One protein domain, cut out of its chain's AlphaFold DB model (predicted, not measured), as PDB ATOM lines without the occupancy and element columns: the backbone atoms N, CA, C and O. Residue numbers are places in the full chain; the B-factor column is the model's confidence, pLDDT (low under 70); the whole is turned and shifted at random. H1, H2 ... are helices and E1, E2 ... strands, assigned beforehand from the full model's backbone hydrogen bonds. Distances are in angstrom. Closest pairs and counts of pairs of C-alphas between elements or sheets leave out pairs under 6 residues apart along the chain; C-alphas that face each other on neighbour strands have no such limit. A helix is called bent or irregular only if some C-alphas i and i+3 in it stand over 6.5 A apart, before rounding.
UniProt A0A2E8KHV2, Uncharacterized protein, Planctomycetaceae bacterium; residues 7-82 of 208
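This is residues 7 to 82 of the 208 residues of an uncharacterized protein of Planctomycetaceae bacterium (UniProt A0A2E8KHV2). Two helices, H1 and H3, meet at a steep tilt to make a small core, and the short two-stranded sheet of E1 and E4 lies between their later parts, residues 37 to 43 of H1 and 69 to 73 of H3. A separate hairpin, E2 and E3, reaches out at one end of the longest axis, while short H2 and the link after it lie toward the other end. The printed part has 76 residues, with three named helices and four named strands in the order E1, E2, E3, H1, H2, H3, E4; both two-stranded sheets, E1 - E4 and E2 - E3, are antiparallel, and the class is mixed, helices and strands. The whole is compact, with a radius of gyration of the C-alphas of 11.8 A and spans of 35 by 25 by 20 A.

E1, residues 7 to 9, begins with C-alpha 7 at (-16.442, 10.353, -40.418) and is 7.1 A long. E2, residues 18 to 21, and E3, residues 26 to 29, measure 10.3 A and 10.1 A. H1, residues 32 to 43, begins at C-alpha 32 (-10.641, 24.360, -30.052) and is 17.7 A long; it is neither bent nor irregular, but only just: C-alphas 40 and 43 are 6.3 A apart. H2, residues 48 to 51, is 5.0 A long, and H3, residues 62 to 74, is 18.5 A long. E4, residues 78 to 81, is 9.9 A long and ends with C-alpha 81 at (-19.829, 5.350, -42.246).

E1 and E4 are antiparallel at 138 degrees, with N 79 and O 8 within hydrogen-bond range at 2.9 A. The closest C-alphas of E1 and H1, those of Arg 8 and Leu 41, are 4.5 A apart. The closest of H3 and E4, those of Gly 72 and Phe 78, are 5.4 A apart. E1 and H3 are near each other, with 7 pairs of C-alphas within 10 A. The hairpin E2 and E3 is antiparallel at 158 degrees; N 29 and O 18 are within hydrogen-bond range at 2.8 A. E2 is apart from H1, H2 and H3. H1 touches H3 with residues 33 to 37 alone, H3 using residues 65 to 69 alone; the closest C-alphas, those of Tyr 34 and Ala 68, are 7.2 A apart. H1 and H3 run the same way at a steep tilt of 65 degrees. H2 is close to H3 but not clearly touching it, the closest C-alphas, those of Leu 48 and Ile 66, being 7.9 A apart. Every O i to N i+4 pair is within hydrogen-bond range in H3 and 7 of 8 in H1; H2 is too short for such a pair.

The two C-alphas farthest apart, those of Val 24 and Pro 55, are 37.1 A apart, whereas the C-alphas of Phe 7 and Ala 82, the first and last printed, are 9.1 A apart. The printed part has no cut and no long link. The mean pLDDT of the printed part is 90.2, and no printed residue is under 70.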
ATOM      1  N   PHE A   7     -15.992   9.768 -41.667       93.62
ATOM      2  CA  PHE A   7     -16.442  10.353 -40.418       93.62
ATOM      3  C   PHE A   7     -17.314  11.562 -40.715       93.62
ATOM      4  O   PHE A   7     -17.081  12.299 -41.674       93.62
ATOM      5  N   ARG A   8     -18.312  11.768 -39.867       92.31
ATOM      6  CA  ARG A   8     -19.189  12.940 -39.884       92.31
ATOM      7  C   ARG A   8     -19.742  13.184 -38.488       92.31
ATOM      8  O   ARG A   8     -19.698  12.291 -37.645       92.31
ATOM      9  N   ALA A   9     -20.304  14.360 -38.243       91.50
ATOM     10  CA  ALA A   9     -21.047  14.620 -37.021       91.50
ATOM     11  C   ALA A   9     -22.360  13.825 -37.015       91.50
ATOM     12  O   ALA A   9     -23.066  13.773 -38.030       91.50
ATOM     13  N   VAL A  10     -22.703  13.253 -35.855       86.62
ATOM     14  CA  VAL A  10     -23.972  12.527 -35.651       86.62
ATOM     15  C   VAL A  10     -25.161  13.468 -35.854       86.62
ATOM     16  O   VAL A  10     -26.194  13.074 -36.387       86.62
ATOM     17  N   ARG A  11     -25.017  14.733 -35.438       81.25
ATOM     18  CA  ARG A  11     -25.997  15.803 -35.653       81.25
ATOM     19  C   ARG A  11     -25.295  17.131 -35.912       81.25
ATOM     20  O   ARG A  11     -24.173  17.345 -35.463       81.25
ATOM     21  N   ASN A  12     -25.988  18.041 -36.592       79.06
ATOM     22  CA  ASN A  12     -25.433  19.348 -36.964       79.06
ATOM     23  C   ASN A  12     -25.571  20.393 -35.845       79.06
ATOM     24  O   ASN A  12     -24.964  21.453 -35.920       79.06
ATOM     25  N   ASP A  13     -26.379  20.114 -34.821       80.88
ATOM     26  CA  ASP A  13     -26.706  21.029 -33.723       80.88
ATOM     27  C   ASP A  13     -25.918  20.742 -32.433       80.88
ATOM     28  O   ASP A  13     -26.217  21.319 -31.384       80.88
ATOM     29  N   ILE A  14     -24.915  19.858 -32.485       86.12
ATOM     30  CA  ILE A  14     -24.071  19.539 -31.330       86.12
ATOM     31  C   ILE A  14     -23.307  20.795 -30.906       86.12
ATOM     32  O   ILE A  14     -22.572  21.393 -31.688       86.12
ATOM     33  N   LYS A  15     -23.465  21.175 -29.634       88.00
ATOM     34  CA  LYS A  15     -22.762  22.302 -29.012       88.00
ATOM     35  C   LYS A  15     -21.747  21.809 -27.991       88.00
ATOM     36  O   LYS A  15     -21.988  20.815 -27.304       88.00
ATOM     37  N   LEU A  16     -20.646  22.546 -27.870       90.44
ATOM     38  CA  LEU A  16     -19.660  22.375 -26.809       90.44
ATOM     39  C   LEU A  16     -19.929  23.376 -25.663       90.44
ATOM     40  O   LEU A  16     -20.403  24.482 -25.935       90.44
ATOM     41  N   PRO A  17     -19.645  23.020 -24.396       90.88
ATOM     42  CA  PRO A  17     -19.147  21.720 -23.951       90.88
ATOM     43  C   PRO A  17     -20.211  20.619 -24.090       90.88
ATOM     44  O   PRO A  17     -21.363  20.796 -23.696       90.88
ATOM     45  N   HIS A  18     -19.820  19.470 -24.641       88.62
ATOM     46  CA  HIS A  18     -20.703  18.319 -24.799       88.62
ATOM     47  C   HIS A  18     -20.457  17.331 -23.662       88.62
ATOM     48  O   HIS A  18     -19.354  16.801 -23.525       88.62
ATOM     49  N   LYS A  19     -21.473  17.087 -22.832       88.50
ATOM     50  CA  LYS A  19     -21.379  16.171 -21.693       88.50
ATOM     51  C   LYS A  19     -22.101  14.867 -22.006       88.50
ATOM     52  O   LYS A  19     -23.293  14.888 -22.300       88.50
ATOM     53  N   ILE A  20     -21.398  13.747 -21.866       85.75
ATOM     54  CA  ILE A  20     -21.955  12.403 -22.036       85.75
ATOM     55  C   ILE A  20     -21.754  11.573 -20.771       85.75
ATOM     56  O   ILE A  20     -20.723  11.671 -20.104       85.75
ATOM     57  N   ASN A  21     -22.747  10.752 -20.433       83.81
ATOM     58  CA  ASN A  21     -22.628   9.751 -19.382       83.81
ATOM     59  C   ASN A  21     -22.231   8.405 -20.005       83.81
ATOM     60  O   ASN A  21     -22.983   7.847 -20.797       83.81
ATOM     61  N   LEU A  22     -21.071   7.879 -19.617       78.62
ATOM     62  CA  LEU A  22     -20.546   6.577 -20.038       78.62
ATOM     63  C   LEU A  22     -20.859   5.491 -18.985       78.62
ATOM     64  O   LEU A  22     -20.041   4.624 -18.687       78.62
ATOM     65  N   GLY A  23     -22.035   5.580 -18.361       79.12
ATOM     66  CA  GLY A  23     -22.520   4.676 -17.318       79.12
ATOM     67  C   GLY A  23     -22.189   5.161 -15.907       79.12
ATOM     68  O   GLY A  23     -23.070   5.637 -15.194       79.12
ATOM     69  N   VAL A  24     -20.925   5.023 -15.498       81.44
ATOM     70  CA  VAL A  24     -20.454   5.384 -14.141       81.44
ATOM     71  C   VAL A  24     -19.659   6.688 -14.093       81.44
ATOM     72  O   VAL A  24     -19.429   7.232 -13.015       81.44
ATOM     73  N   VAL A  25     -19.249   7.211 -15.250       79.75
ATOM     74  CA  VAL A  25     -18.477   8.453 -15.371       79.75
ATOM     75  C   VAL A  25     -19.116   9.385 -16.388       79.75
ATOM     76  O   VAL A  25     -19.587   8.959 -17.440       79.75
ATOM     77  N   SER A  26     -19.117  10.683 -16.082       83.50
ATOM     78  CA  SER A  26     -19.443  11.716 -17.064       83.50
ATOM     79  C   SER A  26     -18.165  12.206 -17.731       83.50
ATOM     80  O   SER A  26     -17.256  12.658 -17.038       83.50
ATOM     81  N   SER A  27     -18.117  12.166 -19.059       84.44
ATOM     82  CA  SER A  27     -17.069  12.814 -19.848       84.44
ATOM     83  C   SER A  27     -17.578  14.152 -20.380       84.44
ATOM     84  O   SER A  27     -18.766  14.296 -20.674       84.44
ATOM     85  N   THR A  28     -16.691  15.142 -20.473       89.38
ATOM     86  CA  THR A  28     -16.995  16.443 -21.079       89.38
ATOM     87  C   THR A  28     -16.013  16.709 -22.203       89.38
ATOM     88  O   THR A  28     -14.804  16.730 -21.987       89.38
ATOM     89  N   VAL A  29     -16.552  16.935 -23.392       89.56
ATOM     90  CA  VAL A  29     -15.803  17.310 -24.585       89.56
ATOM     91  C   VAL A  29     -15.865  18.813 -24.744       89.56
ATOM     92  O   VAL A  29     -16.951  19.390 -24.739       89.56
ATOM     93  N   GLN A  30     -14.707  19.446 -24.873       93.00
ATOM     94  CA  GLN A  30     -14.584  20.883 -25.087       93.00
ATOM     95  C   GLN A  30     -13.217  21.222 -25.684       93.00
ATOM     96  O   GLN A  30     -12.283  20.422 -25.602       93.00
ATOM     97  N   GLY A  31     -13.097  22.435 -26.218       92.56
ATOM     98  CA  GLY A  31     -11.836  23.003 -26.681       92.56
ATOM     99  C   GLY A  31     -11.726  23.121 -28.204       92.56
ATOM    100  O   GLY A  31     -12.508  22.514 -28.940       92.56
ATOM    101  N   PRO A  32     -10.718  23.874 -28.674       93.12
ATOM    102  CA  PRO A  32     -10.641  24.360 -30.052       93.12
ATOM    103  C   PRO A  32     -10.535  23.234 -31.087       93.12
ATOM    104  O   PRO A  32     -11.134  23.320 -32.153       93.12
ATOM    105  N   LEU A  33      -9.848  22.134 -30.760       95.00
ATOM    106  CA  LEU A  33      -9.747  20.978 -31.658       95.00
ATOM    107  C   LEU A  33     -11.127  20.379 -31.975       95.00
ATOM    108  O   LEU A  33     -11.433  20.095 -33.131       95.00
ATOM    109  N   TYR A  34     -11.985  20.219 -30.964       95.00
ATOM    110  CA  TYR A  34     -13.332  19.685 -31.168       95.00
ATOM    111  C   TYR A  34     -14.263  20.690 -31.849       95.00
ATOM    112  O   TYR A  34     -15.148  20.265 -32.584       95.00
ATOM    113  N   GLU A  35     -14.066  21.996 -31.644       94.31
ATOM    114  CA  GLU A  35     -14.809  23.040 -32.364       94.31
ATOM    115  C   GLU A  35     -14.538  22.965 -33.869       94.31
ATOM    116  O   GLU A  35     -15.479  22.915 -34.662       94.31
ATOM    117  N   VAL A  36     -13.263  22.872 -34.260       94.12
ATOM    118  CA  VAL A  36     -12.862  22.741 -35.668       94.12
ATOM    119  C   VAL A  36     -13.361  21.422 -36.262       94.12
ATOM    120  O   VAL A  36     -13.919  21.418 -37.359       94.12
ATOM    121  N   LEU A  37     -13.217  20.305 -35.539       94.88
ATOM    122  CA  LEU A  37     -13.706  19.002 -36.002       94.88
ATOM    123  C   LEU A  37     -15.229  18.986 -36.178       94.88
ATOM    124  O   LEU A  37     -15.709  18.487 -37.191       94.88
ATOM    125  N   LEU A  38     -15.997  19.545 -35.237       94.19
ATOM    126  CA  LEU A  38     -17.453  19.648 -35.374       94.19
ATOM    127  C   LEU A  38     -17.843  20.537 -36.552       94.19
ATOM    128  O   LEU A  38     -18.739  20.167 -37.306       94.19
ATOM    129  N   ALA A  39     -17.168  21.672 -36.743       91.50
ATOM    130  CA  ALA A  39     -17.432  22.547 -37.880       91.50
ATOM    131  C   ALA A  39     -17.217  21.806 -39.211       91.50
ATOM    132  O   ALA A  39     -18.138  21.764 -40.026       91.50
ATOM    133  N   ALA A  40     -16.066  21.148 -39.383       91.31
ATOM    134  CA  ALA A  40     -15.736  20.397 -40.595       91.31
ATOM    135  C   ALA A  40     -16.696  19.216 -40.838       91.31
ATOM    136  O   ALA A  40     -17.220  19.039 -41.935       91.31
ATOM    137  N   LEU A  41     -16.979  18.427 -39.800       92.06
ATOM    138  CA  LEU A  41     -17.752  17.187 -39.915       92.06
ATOM    139  C   LEU A  41     -19.276  17.396 -39.852       92.06
ATOM    140  O   LEU A  41     -20.034  16.456 -40.081       92.06
ATOM    141  N   SER A  42     -19.755  18.601 -39.527       86.88
ATOM    142  CA  SER A  42     -21.194  18.924 -39.533       86.88
ATOM    143  C   SER A  42     -21.783  19.074 -40.937       86.88
ATOM    144  O   SER A  42     -22.991  18.884 -41.120       86.88
ATOM    145  N   GLN A  43     -20.941  19.427 -41.909       74.00
ATOM    146  CA  GLN A  43     -21.341  19.671 -43.295       74.00
ATOM    147  C   GLN A  43     -21.018  18.477 -44.189       74.00
ATOM    148  O   GLN A  43     -21.844  18.098 -45.017       74.00
ATOM    149  N   ASP A  44     -19.870  17.840 -43.952       81.81
ATOM    150  CA  ASP A  44     -19.311  16.845 -44.856       81.81
ATOM    151  C   ASP A  44     -19.108  15.476 -44.199       81.81
ATOM    152  O   ASP A  44     -19.047  15.320 -42.979       81.81
ATOM    153  N   THR A  45     -18.998  14.459 -45.054       89.62
ATOM    154  CA  THR A  45     -18.577  13.105 -44.680       89.62
ATOM    155  C   THR A  45     -17.167  12.890 -45.215       89.62
ATOM    156  O   THR A  45     -16.993  12.699 -46.416       89.62
ATOM    157  N   LEU A  46     -16.166  12.958 -44.336       92.62
ATOM    158  CA  LEU A  46     -14.754  13.030 -44.720       92.62
ATOM    159  C   LEU A  46     -13.991  11.759 -44.326       92.62
ATOM    160  O   LEU A  46     -14.157  11.264 -43.206       92.62
ATOM    161  N   PRO A  47     -13.104  11.231 -45.186       93.44
ATOM    162  CA  PRO A  47     -12.158  10.203 -44.779       93.44
ATOM    163  C   PRO A  47     -11.106  10.790 -43.828       93.44
ATOM    164  O   PRO A  47     -10.766  11.975 -43.895       93.44
ATOM    165  N   LEU A  48     -10.508   9.949 -42.977       92.88
ATOM    166  CA  LEU A  48      -9.499  10.394 -42.001       92.88
ATOM    167  C   LEU A  48      -8.336  11.158 -42.653       92.88
ATOM    168  O   LEU A  48      -7.849  12.140 -42.101       92.88
ATOM    169  N   ALA A  49      -7.907  10.738 -43.846       92.12
ATOM    170  CA  ALA A  49      -6.826  11.394 -44.577       92.12
ATOM    171  C   ALA A  49      -7.146  12.849 -44.967       92.12
ATOM    172  O   ALA A  49      -6.231  13.667 -45.036       92.12
ATOM    173  N   GLU A  50      -8.413  13.181 -45.220       93.19
ATOM    174  CA  GLU A  50      -8.836  14.556 -45.510       93.19
ATOM    175  C   GLU A  50      -8.957  15.385 -44.233       93.19
ATOM    176  O   GLU A  50      -8.492  16.523 -44.209       93.19
ATOM    177  N   ILE A  51      -9.453  14.791 -43.143       94.25
ATOM    178  CA  ILE A  51      -9.484  15.439 -41.821       94.25
ATOM    179  C   ILE A  51      -8.067  15.845 -41.401       94.25
ATOM    180  O   ILE A  51      -7.833  16.983 -41.005       94.25
ATOM    181  N   LEU A  52      -7.091  14.947 -41.561       93.69
ATOM    182  CA  LEU A  52      -5.686  15.212 -41.235       93.69
ATOM    183  C   LEU A  52      -5.040  16.304 -42.103       93.69
ATOM    184  O   LEU A  52      -4.005  16.846 -41.721       93.69
ATOM    185  N   ARG A  53      -5.619  16.617 -43.266       93.56
ATOM    186  CA  ARG A  53      -5.150  17.677 -44.174       93.56
ATOM    187  C   ARG A  53      -5.951  18.972 -44.035       93.56
ATOM    188  O   ARG A  53      -5.680  19.918 -44.774       93.56
ATOM    189  N   HIS A  54      -6.929  19.027 -43.132       93.56
ATOM    190  CA  HIS A  54      -7.796  20.190 -42.993       93.56
ATOM    191  C   HIS A  54      -6.972  21.432 -42.589       93.56
ATOM    192  O   HIS A  54      -6.242  21.367 -41.595       93.56
ATOM    193  N   PRO A  55      -7.093  22.581 -43.289       92.75
ATOM    194  CA  PRO A  55      -6.227  23.745 -43.067       92.75
ATOM    195  C   PRO A  55      -6.248  24.295 -41.638       92.75
ATOM    196  O   PRO A  55      -5.256  24.830 -41.166       92.75
ATOM    197  N   GLN A  56      -7.373  24.153 -40.936       92.69
ATOM    198  CA  GLN A  56      -7.521  24.625 -39.553       92.69
ATOM    199  C   GLN A  56      -6.995  23.632 -38.500       92.69
ATOM    200  O   GLN A  56      -7.050  23.930 -37.313       92.69
ATOM    201  N   LEU A  57      -6.515  22.454 -38.913       92.62
ATOM    202  CA  LEU A  57      -5.972  21.418 -38.024       92.62
ATOM    203  C   LEU A  57      -4.453  21.246 -38.170       92.62
ATOM    204  O   LEU A  57      -3.868  20.399 -37.501       92.62
ATOM    205  N   THR A  58      -3.790  22.042 -39.015       87.75
ATOM    206  CA  THR A  58      -2.358  21.880 -39.328       87.75
ATOM    207  C   THR A  58      -1.432  22.128 -38.139       87.75
ATOM    208  O   THR A  58      -0.302  21.646 -38.139       87.75
ATOM    209  N   GLU A  59      -1.888  22.880 -37.136       89.94
ATOM    210  CA  GLU A  59      -1.135  23.134 -35.900       89.94
ATOM    211  C   GLU A  59      -1.228  21.973 -34.895       89.94
ATOM    212  O   GLU A  59      -0.444  21.908 -33.947       89.94
ATOM    213  N   ASN A  60      -2.162  21.034 -35.087       94.44
ATOM    214  CA  ASN A  60      -2.310  19.859 -34.235       94.44
ATOM    215  C   ASN A  60      -1.477  18.691 -34.770       94.44
ATOM    216  O   ASN A  60      -1.432  18.423 -35.972       94.44
ATOM    217  N   ALA A  61      -0.851  17.929 -33.869       95.06
ATOM    218  CA  ALA A  61      -0.165  16.712 -34.275       95.06
ATOM    219  C   ALA A  61      -1.184  15.696 -34.836       95.06
ATOM    220  O   ALA A  61      -2.251  15.518 -34.239       95.06
ATOM    221  N   PRO A  62      -0.866  14.947 -35.912       94.75
ATOM    222  CA  PRO A  62      -1.784  13.957 -36.483       94.75
ATOM    223  C   PRO A  62      -2.325  12.947 -35.462       94.75
ATOM    224  O   PRO A  62      -3.496  12.580 -35.504       94.75
ATOM    225  N   ALA A  63      -1.495  12.533 -34.502       95.19
ATOM    226  CA  ALA A  63      -1.899  11.622 -33.433       95.19
ATOM    227  C   ALA A  63      -2.957  12.226 -32.489       95.19
ATOM    228  O   ALA A  63      -3.778  11.491 -31.941       95.19
ATOM    229  N   ASP A  64      -2.960  13.545 -32.292       95.88
ATOM    230  CA  ASP A  64      -3.950  14.233 -31.456       95.88
ATOM    231  C   ASP A  64      -5.293  14.317 -32.172       95.88
ATOM    232  O   ASP A  64      -6.330  14.053 -31.565       95.88
ATOM    233  N   ILE A  65      -5.267  14.593 -33.478       96.44
ATOM    234  CA  ILE A  65      -6.462  14.607 -34.327       96.44
ATOM    235  C   ILE A  65      -7.103  13.216 -34.350       96.44
ATOM    236  O   ILE A  65      -8.299  13.093 -34.103       96.44
ATOM    237  N   ILE A  66      -6.312  12.157 -34.572       95.44
ATOM    238  CA  ILE A  66      -6.809  10.768 -34.578       95.44
ATOM    239  C   ILE A  66      -7.463  10.422 -33.238       95.44
ATOM    240  O   ILE A  66      -8.571   9.892 -33.221       95.44
ATOM    241  N   ARG A  67      -6.809  10.756 -32.118       95.25
ATOM    242  CA  ARG A  67      -7.368  10.517 -30.780       95.25
ATOM    243  C   ARG A  67      -8.650  11.306 -30.537       95.25
ATOM    244  O   ARG A  67      -9.566  10.773 -29.921       95.25
ATOM    245  N   ALA A  68      -8.736  12.547 -31.009       95.69
ATOM    246  CA  ALA A  68      -9.941  13.360 -30.870       95.69
ATOM    247  C   ALA A  68     -11.104  12.832 -31.720       95.69
ATOM    248  O   ALA A  68     -12.241  12.823 -31.253       95.69
ATOM    249  N   VAL A  69     -10.834  12.348 -32.937       95.62
ATOM    250  CA  VAL A  69     -11.847  11.696 -33.782       95.62
ATOM    251  C   VAL A  69     -12.344  10.410 -33.123       95.62
ATOM    252  O   VAL A  69     -13.550  10.252 -32.957       95.62
ATOM    253  N   ASP A  70     -11.440   9.531 -32.685       93.81
ATOM    254  CA  ASP A  70     -11.783   8.276 -31.998       93.81
ATOM    255  C   ASP A  70     -12.609   8.522 -30.726       93.81
ATOM    256  O   ASP A  70     -13.708   7.986 -30.563       93.81
ATOM    257  N   ALA A  71     -12.143   9.429 -29.867       92.62
ATOM    258  CA  ALA A  71     -12.865   9.809 -28.661       92.62
ATOM    259  C   ALA A  71     -14.228  10.435 -29.004       92.62
ATOM    260  O   ALA A  71     -15.230  10.133 -28.357       92.62
ATOM    261  N   GLY A  72     -14.298  11.274 -30.041       93.75
ATOM    262  CA  GLY A  72     -15.549  11.852 -30.525       93.75
ATOM    263  C   GLY A  72     -16.549  10.800 -31.014       93.75
ATOM    264  O   GLY A  72     -17.739  10.944 -30.742       93.75
ATOM    265  N   VAL A  73     -16.089   9.717 -31.647       92.31
ATOM    266  CA  VAL A  73     -16.940   8.564 -31.997       92.31
ATOM    267  C   VAL A  73     -17.446   7.865 -30.737       92.31
ATOM    268  O   VAL A  73     -18.652   7.684 -30.574       92.31
ATOM    269  N   ALA A  74     -16.555   7.537 -29.798       89.25
ATOM    270  CA  ALA A  74     -16.923   6.879 -28.541       89.25
ATOM    271  C   ALA A  74     -17.905   7.709 -27.690       89.25
ATOM    272  O   ALA A  74     -18.706   7.162 -26.933       89.25
ATOM    273  N   MET A  75     -17.852   9.035 -27.823       89.19
ATOM    274  CA  MET A  75     -18.707   9.979 -27.109       89.19
ATOM    275  C   MET A  75     -19.951  10.405 -27.905       89.19
ATOM    276  O   MET A  75     -20.694  11.264 -27.439       89.19
ATOM    277  N   GLY A  76     -20.197   9.829 -29.085       88.44
ATOM    278  CA  GLY A  76     -21.391  10.116 -29.886       88.44
ATOM    279  C   GLY A  76     -21.421  11.511 -30.521       88.44
ATOM    280  O   GLY A  76     -22.495  11.997 -30.877       88.44
ATOM    281  N   LEU A  77     -20.267  12.168 -30.662       92.19
ATOM    282  CA  LEU A  77     -20.135  13.398 -31.447       92.19
ATOM    283  C   LEU A  77     -20.042  13.079 -32.937       92.19
ATOM    284  O   LEU A  77     -20.657  13.764 -33.757       92.19
ATOM    285  N   PHE A  78     -19.284  12.035 -33.271       93.19
ATOM    286  CA  PHE A  78     -19.049  11.603 -34.642       93.19
ATOM    287  C   PHE A  78     -19.582  10.189 -34.867       93.19
ATOM    288  O   PHE A  78     -19.627   9.374 -33.950       93.19
ATOM    289  N   GLU A  79     -19.973   9.891 -36.098       90.44
ATOM    290  CA  GLU A  79     -20.298   8.538 -36.545       90.44
ATOM    291  C   GLU A  79     -19.340   8.087 -37.643       90.44
ATOM    292  O   GLU A  79     -18.733   8.900 -38.345       90.44
ATOM    293  N   VAL A  80     -19.221   6.767 -37.766       91.31
ATOM    294  CA  VAL A  80     -18.411   6.092 -38.776       91.31
ATOM    295  C   VAL A  80     -19.342   5.510 -39.830       91.31
ATOM    296  O   VAL A  80     -20.326   4.845 -39.509       91.31
ATOM    297  N   THR A  81     -19.020   5.756 -41.093       88.75
ATOM    298  CA  THR A  81     -19.829   5.350 -42.246       88.75
ATOM    299  C   THR A  81     -18.965   4.616 -43.266       88.75
ATOM    300  O   THR A  81     -17.751   4.828 -43.345       88.75
ATOM    301  N   ALA A  82     -19.592   3.726 -44.038       82.56
ATOM    302  CA  ALA A  82     -18.910   2.913 -45.051       82.56
ATOM    303  C   ALA A  82     -18.665   3.666 -46.377       82.56
ATOM    304  O   ALA A  82     -18.117   3.105 -47.324       82.56
TER     305      ALA A  82